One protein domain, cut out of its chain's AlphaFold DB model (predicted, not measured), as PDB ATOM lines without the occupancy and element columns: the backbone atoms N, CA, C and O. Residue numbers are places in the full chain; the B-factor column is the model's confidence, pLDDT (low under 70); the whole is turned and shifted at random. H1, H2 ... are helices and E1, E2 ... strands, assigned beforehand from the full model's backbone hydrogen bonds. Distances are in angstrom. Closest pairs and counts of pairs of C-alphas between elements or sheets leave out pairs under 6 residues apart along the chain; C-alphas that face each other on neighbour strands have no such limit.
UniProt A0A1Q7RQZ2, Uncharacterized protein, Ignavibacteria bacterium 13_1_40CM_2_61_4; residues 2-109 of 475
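This is residues 2 to 109 of the 475 residues of an uncharacterized protein of Ignavibacteria bacterium 13_1_40CM_2_61_4 (UniProt A0A1Q7RQZ2). Four short helices, H1, H2, H4 and H6, mostly crossed, make a small cluster in which H1 meets H2, H2 meets H4, H4 meets H6 and H6 meets H1. Long links lie to either side: towards one end a loop with the small H3 and the hairpin E1 and E2, and towards the other, past the short H5, the long stretch 72 to 97; residues 33 to 40 stick out. The printed part has 108 residues, in the order H1 H2 H3 E1 E2 H4 H5 H6, with one antiparallel sheet, E1 - E2. The class is mostly helix, though under half of the residues are in named elements. The whole is compact, with a radius of gyration of the C-alphas of 14.8 A, and flat, spanning 45 by 38 by 21 A.

Find C-alpha 2 at (38.840, 21.766, 32.011); from there H1 runs through residues 2 to 10, 12.5 A long. Read on to H2, residues 15 to 24, 14.4 A, then H3, residues 38 to 42. Next come E1, residues 47 to 49, and E2, residues 52 to 54. H4 is residues 58 to 65, 10.5 A, and H5 is residues 68 to 71. H6, residues 98 to 108, is the longest helix at 15.2 A; look for its end at C-alpha 108, (41.958, 5.839, 25.953).

Start at Tyr 8 and Leu 18, the closest C-alphas of H1 and H2, 6.0 A apart; the helices touch at a steep tilt of 54 degrees, opposite ways. H2 touches H4 about perpendicular, at 80 degrees, closest at C-alphas 19 and 58, 6.3 A. H4 touches H6 at a shallow tilt of 31 degrees, opposite ways, closest at C-alphas 65 and 104, 6.6 A. H6 touches H1 at a steep tilt of 63 degrees, the same way, closest at C-alphas 5 and 100, 6.3 A. H5 only just touches H6, with 3 pairs of C-alphas within 8 A, the closest those of Ile 71 and Glu 98, 6.5 A. In the hairpin of E1 and E2, N 47 and O 54 are 2.9 A apart, within hydrogen-bond range, and so are N 54 and O 47, at 2.8 A. H3 touches no helix. Every O i to N i+4 pair is within hydrogen-bond range in H1, H2, H3 and H4, and 6 of 7 are in H6; H5 is too short for such a pair.

Look from Pro 50 to His 85, whose C-alphas are the two farthest apart, 46.3 A. The links H2 to H3, 13 residues, and H5 to H6, 26 residues, are long. The printed part has no cut, and no printed residue has a pLDDT under 70.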
ATOM      1  N   LEU A   2      38.584  21.206  33.352       96.88
ATOM      2  CA  LEU A   2      38.840  21.766  32.011       96.88
ATOM      3  C   LEU A   2      40.330  21.992  31.704       96.88
ATOM      4  O   LEU A   2      40.807  21.611  30.640       96.88
ATOM      5  N   GLU A   3      41.074  22.543  32.661       97.25
ATOM      6  CA  GLU A   3      42.521  22.762  32.533       97.25
ATOM      7  C   GLU A   3      43.310  21.469  32.299       97.25
ATOM      8  O   GLU A   3      44.277  21.478  31.551       97.25
ATOM      9  N   ILE A   4      42.878  20.340  32.872       97.62
ATOM     10  CA  ILE A   4      43.556  19.050  32.694       97.62
ATOM     11  C   ILE A   4      43.398  18.563  31.247       97.62
ATOM     12  O   ILE A   4      44.364  18.084  30.659       97.62
ATOM     13  N   TYR A   5      42.213  18.727  30.649       97.94
ATOM     14  CA  TYR A   5      41.976  18.377  29.242       97.94
ATOM     15  C   TYR A   5      42.764  19.278  28.286       97.94
ATOM     16  O   TYR A   5      43.372  18.782  27.339       97.94
ATOM     17  N   LYS A   6      42.801  20.593  28.550       97.38
ATOM     18  CA  LYS A   6      43.626  21.531  27.773       97.38
ATOM     19  C   LYS A   6      45.103  21.158  27.861       97.38
ATOM     20  O   LYS A   6      45.744  20.983  26.829       97.38
ATOM     21  N   ARG A   7      45.600  20.910  29.076       96.88
ATOM     22  CA  ARG A   7      46.994  20.532  29.301       96.88
ATOM     23  C   ARG A   7      47.352  19.201  28.646       96.88
ATOM     24  O   ARG A   7      48.419  19.075  28.063       96.88
ATOM     25  N   TYR A   8      46.457  18.215  28.678       94.81
ATOM     26  CA  TYR A   8      46.651  16.956  27.955       94.81
ATOM     27  C   TYR A   8      46.849  17.177  26.446       94.81
ATOM     28  O   TYR A   8      47.732  16.561  25.847       94.81
ATOM     29  N   ARG A   9      46.055  18.074  25.845       89.19
ATOM     30  CA  ARG A   9      46.165  18.436  24.425       89.19
ATOM     31  C   ARG A   9      47.460  19.197  24.127       89.19
ATOM     32  O   ARG A   9      48.116  18.874  23.144       89.19
ATOM     33  N   GLU A  10      47.848  20.142  24.985       86.25
ATOM     34  CA  GLU A  10      49.129  20.868  24.900       86.25
ATOM     35  C   GLU A  10      50.337  19.926  24.976       86.25
ATOM     36  O   GLU A  10      51.310  20.107  24.258       86.25
ATOM     37  N   LEU A  11      50.256  18.873  25.795       81.62
ATOM     38  CA  LEU A  11      51.288  17.839  25.930       81.62
ATOM     39  C   LEU A  11      51.260  16.798  24.796       81.62
ATOM     40  O   LEU A  11      51.708  15.662  24.985       81.62
ATOM     41  N   GLY A  12      50.674  17.132  23.645       80.12
ATOM     42  CA  GLY A  12      50.628  16.247  22.481       80.12
ATOM     43  C   GLY A  12      49.863  14.945  22.729       80.12
ATOM     44  O   GLY A  12      50.173  13.921  22.126       80.12
ATOM     45  N   ASN A  13      48.860  14.953  23.616       86.31
ATOM     46  CA  ASN A  13      48.092  13.768  24.019       86.31
ATOM     47  C   ASN A  13      48.916  12.728  24.819       86.31
ATOM     48  O   ASN A  13      48.568  11.544  24.872       86.31
ATOM     49  N   ASN A  14      50.010  13.140  25.474       81.69
ATOM     50  CA  ASN A  14      50.832  12.245  26.289       81.69
ATOM     51  C   ASN A  14      50.301  12.130  27.732       81.69
ATOM     52  O   ASN A  14      50.623  12.926  28.619       81.69
ATOM     53  N   LEU A  15      49.526  11.071  27.998       88.00
ATOM     54  CA  LEU A  15      48.944  10.801  29.323       88.00
ATOM     55  C   LEU A  15      50.013  10.609  30.420       88.00
ATOM     56  O   LEU A  15      49.765  10.898  31.588       88.00
ATOM     57  N   GLY A  16      51.199  10.106  30.060       83.44
ATOM     58  CA  GLY A  16      52.302   9.884  30.999       83.44
ATOM     59  C   GLY A  16      52.941  11.188  31.475       83.44
ATOM     60  O   GLY A  16      53.154  11.352  32.676       83.44
ATOM     61  N   ARG A  17      53.204  12.125  30.553       79.62
ATOM     62  CA  ARG A  17      53.669  13.484  30.882       79.62
ATOM     63  C   ARG A  17      52.638  14.207  31.753       79.62
ATOM     64  O   ARG A  17      52.994  14.663  32.835       79.62
ATOM     65  N   LEU A  18      51.355  14.182  31.369       94.44
ATOM     66  CA  LEU A  18      50.289  14.806  32.165       94.44
ATOM     67  C   LEU A  18      50.221  14.235  33.589       94.44
ATOM     68  O   LEU A  18      50.124  14.980  34.558       94.44
ATOM     69  N   PHE A  19      50.286  12.909  33.736       93.31
ATOM     70  CA  PHE A  19      50.241  12.277  35.053       93.31
ATOM     71  C   PHE A  19      51.409  12.703  35.952       93.31
ATOM     72  O   PHE A  19      51.198  12.964  37.135       93.31
ATOM     73  N   ARG A  20      52.627  12.808  35.398       87.88
ATOM     74  CA  ARG A  20      53.802  13.302  36.133       87.88
ATOM     75  C   ARG A  20      53.602  14.742  36.607       87.88
ATOM     76  O   ARG A  20      53.819  15.007  37.786       87.88
ATOM     77  N   GLU A  21      53.118  15.632  35.736       95.38
ATOM     78  CA  GLU A  21      52.822  17.025  36.104       95.38
ATOM     79  C   GLU A  21      51.782  17.118  37.226       95.38
ATOM     80  O   GLU A  21      51.970  17.855  38.192       95.38
ATOM     81  N   LEU A  22      50.693  16.349  37.136       95.44
ATOM     82  CA  LEU A  22      49.642  16.355  38.156       95.44
ATOM     83  C   LEU A  22      50.133  15.804  39.497       95.44
ATOM     84  O   LEU A  22      49.741  16.318  40.542       95.44
ATOM     85  N   ARG A  23      51.009  14.793  39.482       92.00
ATOM     86  CA  ARG A  23      51.575  14.195  40.698       92.00
ATOM     87  C   ARG A  23      52.586  15.106  41.399       92.00
ATOM     88  O   ARG A  23      52.763  14.976  42.604       92.00
ATOM     89  N   ALA A  24      53.233  16.007  40.662       93.00
ATOM     90  CA  ALA A  24      54.152  16.990  41.228       93.00
ATOM     91  C   ALA A  24      53.432  18.126  41.981       93.00
ATOM     92  O   ALA A  24      54.057  18.830  42.771       93.00
ATOM     93  N   LYS A  25      52.122  18.317  41.760       96.31
ATOM     94  CA  LYS A  25      51.332  19.311  42.496       96.31
ATOM     95  C   LYS A  25      51.079  18.841  43.938       96.31
ATOM     96  O   LYS A  25      50.818  17.654  44.130       96.31
ATOM     97  N   PRO A  26      51.061  19.751  44.937       97.19
ATOM     98  CA  PRO A  26      50.719  19.399  46.322       97.19
ATOM     99  C   PRO A  26      49.373  18.672  46.431       97.19
ATOM    100  O   PRO A  26      49.248  17.682  47.146       97.19
ATOM    101  N   PHE A  27      48.388  19.135  45.659       97.44
ATOM    102  CA  PHE A  27      47.109  18.477  45.418       97.44
ATOM    103  C   PHE A  27      46.590  18.847  44.018       97.44
ATOM    104  O   PHE A  27      47.009  19.845  43.427       97.44
ATOM    105  N   VAL A  28      45.685  18.034  43.471       96.75
ATOM    106  CA  VAL A  28      45.032  18.268  42.166       96.75
ATOM    107  C   VAL A  28      43.630  18.842  42.353       96.75
ATOM    108  O   VAL A  28      43.212  19.715  41.594       96.75
ATOM    109  N   PHE A  29      42.917  18.366  43.371       96.50
ATOM    110  CA  PHE A  29      41.592  18.836  43.753       96.50
ATOM    111  C   PHE A  29      41.631  19.330  45.199       96.50
ATOM    112  O   PHE A  29      42.326  18.714  46.008       96.50
ATOM    113  N   PRO A  30      40.931  20.423  45.535       97.06
ATOM    114  CA  PRO A  30      40.811  20.861  46.920       97.06
ATOM    115  C   PRO A  30      40.006  19.847  47.740       97.06
ATOM    116  O   PRO A  30      39.438  18.890  47.207       97.06
ATOM    117  N   ASP A  31      39.945  20.075  49.047       97.19
ATOM    118  CA  ASP A  31      39.106  19.280  49.931       97.19
ATOM    119  C   ASP A  31      37.626  19.379  49.562       97.19
ATOM    120  O   ASP A  31      37.110  20.453  49.248       97.19
ATOM    121  N   PHE A  32      36.949  18.230  49.595       95.75
ATOM    122  CA  PHE A  32      35.504  18.187  49.432       95.75
ATOM    123  C   PHE A  32      34.821  18.882  50.620       95.75
ATOM    124  O   PHE A  32      35.331  18.808  51.743       95.75
ATOM    125  N   PRO A  33      33.670  19.540  50.392       96.31
ATOM    126  CA  PRO A  33      32.855  20.097  51.464       96.31
ATOM    127  C   PRO A  33      32.543  19.057  52.558       96.31
ATOM    128  O   PRO A  33      32.340  17.884  52.237       96.31
ATOM    129  N   PRO A  34      32.496  19.452  53.845       95.31
ATOM    130  CA  PRO A  34      32.309  18.520  54.962       95.31
ATOM    131  C   PRO A  34      30.918  17.870  54.995       95.31
ATOM    132  O   PRO A  34      30.732  16.859  55.665       95.31
ATOM    133  N   ASP A  35      29.946  18.444  54.288       96.00
ATOM    134  CA  ASP A  35      28.596  17.915  54.093       96.00
ATOM    135  C   ASP A  35      28.504  16.893  52.946       96.00
ATOM    136  O   ASP A  35      27.447  16.295  52.735       96.00
ATOM    137  N   MET A  36      29.597  16.656  52.211       95.12
ATOM    138  CA  MET A  36      29.634  15.640  51.165       95.12
ATOM    139  C   MET A  36      29.644  14.234  51.770       95.12
ATOM    140  O   MET A  36      30.503  13.907  52.587       95.12
ATOM    141  N   ASP A  37      28.717  13.382  51.321       94.25
ATOM    142  CA  ASP A  37      28.673  11.976  51.733       94.25
ATOM    143  C   ASP A  37      30.031  11.297  51.439       94.25
ATOM    144  O   ASP A  37      30.450  11.254  50.272       94.25
ATOM    145  N   PRO A  38      30.719  10.741  52.458       91.31
ATOM    146  CA  PRO A  38      31.996  10.051  52.286       91.31
ATOM    147  C   PRO A  38      31.961   8.955  51.217       91.31
ATOM    148  O   PRO A  38      32.954   8.747  50.521       91.31
ATOM    149  N   ARG A  39      30.806   8.307  51.009       89.38
ATOM    150  CA  ARG A  39      30.631   7.265  49.986       89.38
ATOM    151  C   ARG A  39      30.840   7.801  48.572       89.38
ATOM    152  O   ARG A  39      31.378   7.098  47.719       89.38
ATOM    153  N   HIS A  40      30.439   9.047  48.311       87.31
ATOM    154  CA  HIS A  40      30.680   9.691  47.020       87.31
ATOM    155  C   HIS A  40      32.158  10.025  46.831       87.31
ATOM    156  O   HIS A  40      32.669   9.906  45.722       87.31
ATOM    157  N   VAL A  41      32.856  10.398  47.906       86.69
ATOM    158  CA  VAL A  41      34.291  10.707  47.867       86.69
ATOM    159  C   VAL A  41      35.119   9.444  47.619       86.69
ATOM    160  O   VAL A  41      36.010   9.448  46.769       86.69
ATOM    161  N   GLU A  42      34.801   8.346  48.307       84.19
ATOM    162  CA  GLU A  42      35.474   7.049  48.150       84.19
ATOM    163  C   GLU A  42      35.330   6.480  46.729       84.19
ATOM    164  O   GLU A  42      36.264   5.871  46.200       84.19
ATOM    165  N   ALA A  43      34.203   6.748  46.063       82.81
ATOM    166  CA  ALA A  43      33.957   6.311  44.692       82.81
ATOM    167  C   ALA A  43      34.863   6.992  43.641       82.81
ATOM    168  O   ALA A  43      35.010   6.472  42.533       82.81
ATOM    169  N   LEU A  44      35.493   8.133  43.954       81.12
ATOM    170  CA  LEU A  44      36.239   8.937  42.972       81.12
ATOM    171  C   LEU A  44      37.649   8.406  42.641       81.12
ATOM    172  O   LEU A  44      38.313   8.971  41.774       81.12
ATOM    173  N   ILE A  45      38.117   7.319  43.273       85.38
ATOM    174  CA  ILE A  45      39.473   6.748  43.083       85.38
ATOM    175  C   ILE A  45      40.567   7.839  43.205       85.38
ATOM    176  O   ILE A  45      41.558   7.870  42.468       85.38
ATOM    177  N   LEU A  46      40.366   8.772  44.136       93.19
ATOM    178  CA  LEU A  46      41.317   9.825  44.478       93.19
ATOM    179  C   LEU A  46      42.055   9.466  45.767       93.19
ATOM    180  O   LEU A  46      41.559   8.715  46.603       93.19
ATOM    181  N   THR A  47      43.243  10.030  45.952       94.81
ATOM    182  CA  THR A  47      44.040   9.830  47.166       94.81
ATOM    183  C   THR A  47      44.125  11.127  47.942       94.81
ATOM    184  O   THR A  47      44.562  12.144  47.404       94.81
ATOM    185  N   LYS A  48      43.704  11.086  49.208       96.81
ATOM    186  CA  LYS A  48      43.807  12.217  50.128       96.81
ATOM    187  C   LYS A  48      45.280  12.575  50.357       96.81
ATOM    188  O   LYS A  48      46.098  11.697  50.617       96.81
ATOM    189  N   VAL A  49      45.596  13.862  50.281       97.00
ATOM    190  CA  VAL A  49      46.915  14.454  50.556       97.00
ATOM    191  C   VAL A  49      46.733  15.724  51.398       97.00
ATOM    192  O   VAL A  49      45.609  16.223  51.503       97.00
ATOM    193  N   PRO A  50      47.783  16.265  52.043       97.50
ATOM    194  CA  PRO A  50      47.661  17.526  52.769       97.50
ATOM    195  C   PRO A  50      47.099  18.646  51.876       97.50
ATOM    196  O   PRO A  50      47.681  18.975  50.844       97.50
ATOM    197  N   GLY A  51      45.957  19.214  52.271       96.69
ATOM    198  CA  GLY A  51      45.279  20.311  51.566       96.69
ATOM    199  C   GLY A  51      44.333  19.906  50.430       96.69
ATOM    200  O   GLY A  51      43.721  20.790  49.832       96.69
ATOM    201  N   GLY A  52      44.194  18.614  50.112       97.38
ATOM    202  CA  GLY A  52      43.346  18.203  48.997       97.38
ATOM    203  C   GLY A  52      43.360  16.715  48.668       97.38
ATOM    204  O   GLY A  52      43.612  15.833  49.491       97.38
ATOM    205  N   TYR A  53      43.120  16.443  47.394       97.62
ATOM    206  CA  TYR A  53      43.161  15.128  46.780       97.62
ATOM    207  C   TYR A  53      44.056  15.147  45.544       97.62
ATOM    208  O   TYR A  53      44.093  16.116  44.784       97.62
ATOM    209  N   THR A  54      44.764  14.048  45.314       97.25
ATOM    210  CA  THR A  54      45.569  13.811  44.114       97.25
ATOM    211  C   THR A  54      45.127  12.533  43.403       97.25
ATOM    212  O   THR A  54      44.282  11.780  43.892       97.25
ATOM    213  N   ILE A  55      45.700  12.281  42.230       95.75
ATOM    214  CA  ILE A  55      45.421  11.097  41.419       95.75
ATOM    215  C   ILE A  55      46.576  10.113  41.608       95.75
ATOM    216  O   ILE A  55      47.692  10.362  41.159       95.75
ATOM    217  N   ALA A  56      46.321   8.979  42.263       89.25
ATOM    218  CA  ALA A  56      47.385   8.030  42.608       89.25
ATOM    219  C   ALA A  56      47.917   7.215  41.427       89.25
ATOM    220  O   ALA A  56      49.073   6.793  41.445       89.25
ATOM    221  N   THR A  57      47.091   6.953  40.410       88.31
ATOM    222  CA  THR A  57      47.453   6.033  39.325       88.31
ATOM    223  C   THR A  57      47.124   6.598  37.949       88.31
ATOM    224  O   THR A  57      46.132   7.306  37.758       88.31
ATOM    225  N   ARG A  58      47.927   6.214  36.947       86.88
ATOM    226  CA  ARG A  58      47.661   6.524  35.532       86.88
ATOM    227  C   ARG A  58      46.316   5.963  35.073       86.88
ATOM    228  O   ARG A  58      45.612   6.616  34.312       86.88
ATOM    229  N   THR A  59      45.943   4.777  35.557       87.31
ATOM    230  CA  THR A  59      44.639   4.158  35.279       87.31
ATOM    231  C   THR A  59      43.491   4.997  35.837       87.31
ATOM    232  O   THR A  59      42.495   5.178  35.141       87.31
ATOM    233  N   GLY A  60      43.646   5.552  37.044       91.06
ATOM    234  CA  GLY A  60      42.695   6.494  37.633       91.06
ATOM    235  C   GLY A  60      42.550   7.760  36.791       91.06
ATOM    236  O   GLY A  60      41.435   8.103  36.406       91.06
ATOM    237  N   LEU A  61      43.670   8.382  36.394       94.94
ATOM    238  CA  LEU A  61      43.655   9.543  35.493       94.94
ATOM    239  C   LEU A  61      42.934   9.227  34.177       94.94
ATOM    240  O   LEU A  61      42.098  10.002  33.726       94.94
ATOM    241  N   ARG A  62      43.229   8.072  33.573       93.62
ATOM    242  CA  ARG A  62      42.611   7.625  32.322       93.62
ATOM    243  C   ARG A  62      41.095   7.472  32.449       93.62
ATOM    244  O   ARG A  62      40.363   7.980  31.603       93.62
ATOM    245  N   ARG A  63      40.634   6.777  33.497       92.50
ATOM    246  CA  ARG A  63      39.203   6.575  33.781       92.50
ATOM    247  C   ARG A  63      38.499   7.906  34.006       92.50
ATOM    248  O   ARG A  63      37.436   8.127  33.443       92.50
ATOM    249  N   MET A  64      39.130   8.804  34.759       94.94
ATOM    250  CA  MET A  64      38.640  10.160  34.969       94.94
ATOM    251  C   MET A  64      38.508  10.898  33.626       94.94
ATOM    252  O   MET A  64      37.422  11.329  33.268       94.94
ATOM    253  N   LEU A  65      39.553  10.967  32.802       96.19
ATOM    254  CA  LEU A  65      39.487  11.685  31.520       96.19
ATOM    255  C   LEU A  65      38.609  11.027  30.439       96.19
ATOM    256  O   LEU A  65      38.393  11.623  29.390       96.19
ATOM    257  N   SER A  66      38.115   9.810  30.666       95.88
ATOM    258  CA  SER A  66      37.218   9.109  29.732       95.88
ATOM    259  C   SER A  66      35.782   9.014  30.263       95.88
ATOM    260  O   SER A  66      34.954   8.306  29.697       95.88
ATOM    261  N   ASN A  67      35.461   9.685  31.372       95.31
ATOM    262  CA  ASN A  67      34.135   9.602  31.971       95.31
ATOM    263  C   ASN A  67      33.138  10.530  31.253       95.31
ATOM    264  O   ASN A  67      33.262  11.753  31.328       95.31
ATOM    265  N   THR A  68      32.119   9.957  30.604       97.06
ATOM    266  CA  THR A  68      31.091  10.692  29.837       97.06
ATOM    267  C   THR A  68      30.241  11.641  30.686       97.06
ATOM    268  O   THR A  68      29.637  12.565  30.146       97.06
ATOM    269  N   VAL A  69      30.262  11.512  32.016       96.12
ATOM    270  CA  VAL A  69      29.653  12.501  32.923       96.12
ATOM    271  C   VAL A  69      30.223  13.901  32.674       96.12
ATOM    272  O   VAL A  69      29.506  14.888  32.763       96.12
ATOM    273  N   TYR A  70      31.485  14.034  32.253       97.44
ATOM    274  CA  TYR A  70      32.080  15.350  31.997       97.44
ATOM    275  C   TYR A  70      31.465  16.114  30.810       97.44
ATOM    276  O   TYR A  70      31.551  17.345  30.786       97.44
ATOM    277  N   ILE A  71      30.788  15.422  29.887       97.94
ATOM    278  CA  ILE A  71      29.975  16.027  28.816       97.94
ATOM    279  C   ILE A  71      28.477  16.053  29.161       97.94
ATOM    280  O   ILE A  71      27.636  16.283  28.300       97.94
ATOM    281  N   GLY A  72      28.130  15.853  30.436       97.25
ATOM    282  CA  GLY A  72      26.766  15.978  30.941       97.25
ATOM    283  C   GLY A  72      25.927  14.709  30.862       97.25
ATOM    284  O   GLY A  72      24.750  14.758  31.207       97.25
ATOM    285  N   TRP A  73      26.483  13.580  30.417       97.56
ATOM    286  CA  TRP A  73      25.716  12.344  30.248       97.56
ATOM    287  C   TRP A  73      25.538  11.609  31.576       97.56
ATOM    288  O   TRP A  73      26.460  11.503  32.382       97.56
ATOM    289  N   MET A  74      24.346  11.063  31.800       96.38
ATOM    290  CA  MET A  74      24.058  10.238  32.967       96.38
ATOM    291  C   MET A  74      24.657   8.834  32.798       96.38
ATOM    292  O   MET A  74      24.501   8.206  31.750       96.38
ATOM    293  N   LYS A  75      25.307   8.317  33.846       93.38
ATOM    294  CA  LYS A  75      25.825   6.943  33.897       93.38
ATOM    295  C   LYS A  75      25.213   6.152  35.047       93.38
ATOM    296  O   LYS A  75      24.917   6.719  36.096       93.38
ATOM    297  N   ASN A  76      25.093   4.843  34.851       91.81
ATOM    298  CA  ASN A  76      24.822   3.875  35.906       91.81
ATOM    299  C   ASN A  76      25.886   2.772  35.840       91.81
ATOM    300  O   ASN A  76      25.848   1.922  34.956       91.81
ATOM    301  N   GLY A  77      26.881   2.831  36.728       87.12
ATOM    302  CA  GLY A  77      28.084   2.008  36.598       87.12
ATOM    303  C   GLY A  77      28.875   2.368  35.335       87.12
ATOM    304  O   GLY A  77      29.226   3.534  35.118       87.12
ATOM    305  N   ASP A  78      29.152   1.371  34.497       84.62
ATOM    306  CA  ASP A  78      29.886   1.570  33.246       84.62
ATOM    307  C   ASP A  78      28.991   1.996  32.071       84.62
ATOM    308  O   ASP A  78      29.506   2.605  31.128       84.62
ATOM    309  N   ASP A  79      27.672   1.825  32.189       90.31
ATOM    310  CA  ASP A  79      26.704   2.085  31.123       90.31
ATOM    311  C   ASP A  79      26.205   3.536  31.102       90.31
ATOM    312  O   ASP A  79      25.997   4.179  32.138       90.31
ATOM    313  N   VAL A  80      25.982   4.057  29.893       95.81
ATOM    314  CA  VAL A  80      25.321   5.351  29.672       95.81
ATOM    315  C   VAL A  80      23.812   5.148  29.710       95.81
ATOM    316  O   VAL A  80      23.267   4.350  28.948       95.81
ATOM    317  N   VAL A  81      23.126   5.897  30.574       95.94
ATOM    318  CA  VAL A  81      21.662   5.860  30.656       95.94
ATOM    319  C   VAL A  81      21.091   6.548  29.421       95.94
ATOM    320  O   VAL A  81      21.424   7.703  29.144       95.94
ATOM    321  N   ARG A  82      20.228   5.847  28.686       96.38
ATOM    322  CA  ARG A  82      19.583   6.345  27.467       96.38
ATOM    323  C   ARG A  82      18.093   6.585  27.690       96.38
ATOM    324  O   ARG A  82      17.488   5.950  28.553       96.38
ATOM    325  N   ASP A  83      17.531   7.534  26.957       96.50
ATOM    326  CA  ASP A  83      16.092   7.783  26.919       96.50
ATOM    327  C   ASP A  83      15.356   6.782  26.008       96.50
ATOM    328  O   ASP A  83      15.944   5.860  25.439       96.50
ATOM    329  N   GLU A  84      14.046   6.971  25.876       96.50
ATOM    330  CA  GLU A  84      13.146   6.171  25.033       96.50
ATOM    331  C   GLU A  84      13.480   6.234  23.528       96.50
ATOM    332  O   GLU A  84      13.043   5.373  22.765       96.50
ATOM    333  N   HIS A  85      14.316   7.185  23.096       95.31
ATOM    334  CA  HIS A  85      14.820   7.308  21.724       95.31
ATOM    335  C   HIS A  85      16.260   6.795  21.562       95.31
ATOM    336  O   HIS A  85      16.859   6.942  20.494       95.31
ATOM    337  N   GLY A  86      16.836   6.199  22.610       92.88
ATOM    338  CA  GLY A  86      18.209   5.701  22.611       92.88
ATOM    339  C   GLY A  86      19.276   6.795  22.734       92.88
ATOM    340  O   GLY A  86      20.467   6.488  22.611       92.88
ATOM    341  N   GLN A  87      18.896   8.050  22.993       94.94
ATOM    342  CA  GLN A  87      19.834   9.157  23.170       94.94
ATOM    343  C   GLN A  87      20.356   9.206  24.612       94.94
ATOM    344  O   GLN A  87      19.627   8.855  25.541       94.94
ATOM    345  N   PRO A  88      21.612   9.625  24.847       96.62
ATOM    346  CA  PRO A  88      22.143   9.779  26.197       96.62
ATOM    347  C   PRO A  88      21.314  10.768  27.021       96.62
ATOM    348  O   PRO A  88      21.123  11.919  26.631       96.62
ATOM    349  N   LYS A  89      20.861  10.344  28.202       97.50
ATOM    350  CA  LYS A  89      20.126  11.218  29.115       97.50
ATOM    351  C   LYS A  89      21.073  12.272  29.688       97.50
ATOM    352  O   LYS A  89      22.066  11.939  30.338       97.50
ATOM    353  N   ILE A  90      20.752  13.546  29.478       97.31
ATOM    354  CA  ILE A  90      21.558  14.672  29.964       97.31
ATOM    355  C   ILE A  90      21.220  14.943  31.438       97.31
ATOM    356  O   ILE A  90      20.075  15.227  31.781       97.31
ATOM    357  N   CYS A  91      22.220  14.851  32.313       95.94
ATOM    358  CA  CYS A  91      22.112  15.122  33.748       95.94
ATOM    359  C   CYS A  91      22.481  16.571  34.099       95.94
ATOM    360  O   CYS A  91      21.861  17.171  34.975       95.94
ATOM    361  N   HIS A  92      23.467  17.151  33.413       96.62
ATOM    362  CA  HIS A  92      23.887  18.536  33.630       96.62
ATOM    363  C   HIS A  92      24.491  19.150  32.364       96.62
ATOM    364  O   HIS A  92      24.823  18.450  31.409       96.62
ATOM    365  N   LYS A  93      24.668  20.478  32.362       97.38
ATOM    366  CA  LYS A  93      25.378  21.182  31.286       97.38
ATOM    367  C   LYS A  93      26.813  20.634  31.157       97.38
ATOM    368  O   LYS A  93      27.457  20.466  32.197       97.38
ATOM    369  N   PRO A  94      27.335  20.392  29.938       97.44
ATOM    370  CA  PRO A  94      28.700  19.906  29.745       97.44
ATOM    371  C   PRO A  94      29.733  20.751  30.501       97.44
ATOM    372  O   PRO A  94      29.733  21.982  30.411       97.44
ATOM    373  N   ILE A  95      30.610  20.082  31.253       97.88
ATOM    374  CA  ILE A  95      31.718  20.714  31.990       97.88
ATOM    375  C   ILE A  95      32.923  20.887  31.058       97.88
ATOM    376  O   ILE A  95      33.705  21.829  31.202       97.88
ATOM    377  N   ILE A  96      33.078  19.962  30.110       97.81
ATOM    378  CA  ILE A  96      34.171  19.913  29.142       97.81
ATOM    379  C   ILE A  96      33.586  20.065  27.732       97.81
ATOM    380  O   ILE A  96      32.604  19.388  27.423       97.81
ATOM    381  N   PRO A  97      34.166  20.925  26.875       97.88
ATOM    382  CA  PRO A  97      33.845  20.958  25.453       97.88
ATOM    383  C   PRO A  97      33.998  19.577  24.807       97.88
ATOM    384  O   PRO A  97      34.965  18.861  25.078       97.88
ATOM    385  N   GLU A  98      33.051  19.203  23.949       96.50
ATOM    386  CA  GLU A  98      33.016  17.863  23.358       96.50
ATOM    387  C   GLU A  98      34.268  17.538  22.534       96.50
ATOM    388  O   GLU A  98      34.748  16.409  22.582       96.50
ATOM    389  N   ASP A  99      34.853  18.519  21.840       95.88
ATOM    390  CA  ASP A  99      36.068  18.326  21.039       95.88
ATOM    391  C   ASP A  99      37.257  17.868  21.901       95.88
ATOM    392  O   ASP A  99      37.998  16.953  21.530       95.88
ATOM    393  N   LEU A 100      37.409  18.463  23.088       95.31
ATOM    394  CA  LEU A 100      38.428  18.075  24.055       95.31
ATOM    395  C   LEU A 100      38.117  16.717  24.674       95.31
ATOM    396  O   LEU A 100      39.029  15.911  24.842       95.31
ATOM    397  N   PHE A 101      36.852  16.446  25.000       97.94
ATOM    398  CA  PHE A 101      36.456  15.166  25.576       97.94
ATOM    399  C   PHE A 101      36.717  14.004  24.612       97.94
ATOM    400  O   PHE A 101      37.431  13.063  24.964       97.94
ATOM    401  N   TRP A 102      36.202  14.089  23.382       96.06
ATOM    402  CA  TRP A 102      36.329  13.025  22.387       96.06
ATOM    403  C   TRP A 102      37.776  12.796  21.952       96.06
ATOM    404  O   TRP A 102      38.151  11.656  21.680       96.06
ATOM    405  N   ASN A 103      38.622  13.832  21.967       92.25
ATOM    406  CA  ASN A 103      40.061  13.679  21.748       92.25
ATOM    407  C   ASN A 103      40.710  12.713  22.760       92.25
ATOM    408  O   ASN A 103      41.534  11.882  22.364       92.25
ATOM    409  N   VAL A 104      40.337  12.785  24.043       95.00
ATOM    410  CA  VAL A 104      40.886  11.888  25.071       95.00
ATOM    411  C   VAL A 104      40.165  10.546  25.075       95.00
ATOM    412  O   VAL A 104      40.820   9.502  25.057       95.00
ATOM    413  N   PHE A 105      38.830  10.566  25.049       96.50
ATOM    414  CA  PHE A 105      37.990   9.373  25.109       96.50
ATOM    415  C   PHE A 105      38.341   8.384  23.998       96.50
ATOM    416  O   PHE A 105      38.635   7.222  24.283       96.50
ATOM    417  N   ASN A 106      38.413   8.854  22.747       92.94
ATOM    418  CA  ASN A 106      38.680   7.989  21.600       92.94
ATOM    419  C   ASN A 106      40.056   7.326  21.679       92.94
ATOM    420  O   ASN A 106      40.214   6.226  21.174       92.94
ATOM    421  N   ARG A 107      41.041   7.933  22.347       90.62
ATOM    422  CA  ARG A 107      42.389   7.359  22.480       90.62
ATOM    423  C   ARG A 107      42.517   6.356  23.619       90.62
ATOM    424  O   ARG A 107      43.387   5.491  23.556       90.62
ATOM    425  N   HIS A 108      41.710   6.501  24.669       91.88
ATOM    426  CA  HIS A 108      41.958   5.839  25.953       91.88
ATOM    427  C   HIS A 108      40.840   4.926  26.438       91.88
ATOM    428  O   HIS A 108      41.120   4.021  27.229       91.88
ATOM    429  N   SER A 109      39.600   5.159  26.008       93.06
ATOM    430  CA  SER A 109      38.473   4.314  26.380       93.06
ATOM    431  C   SER A 109      38.492   3.033  25.547       93.06
ATOM    432  O   SER A 109      38.502   3.127  24.318       93.06
TER     433      SER A 109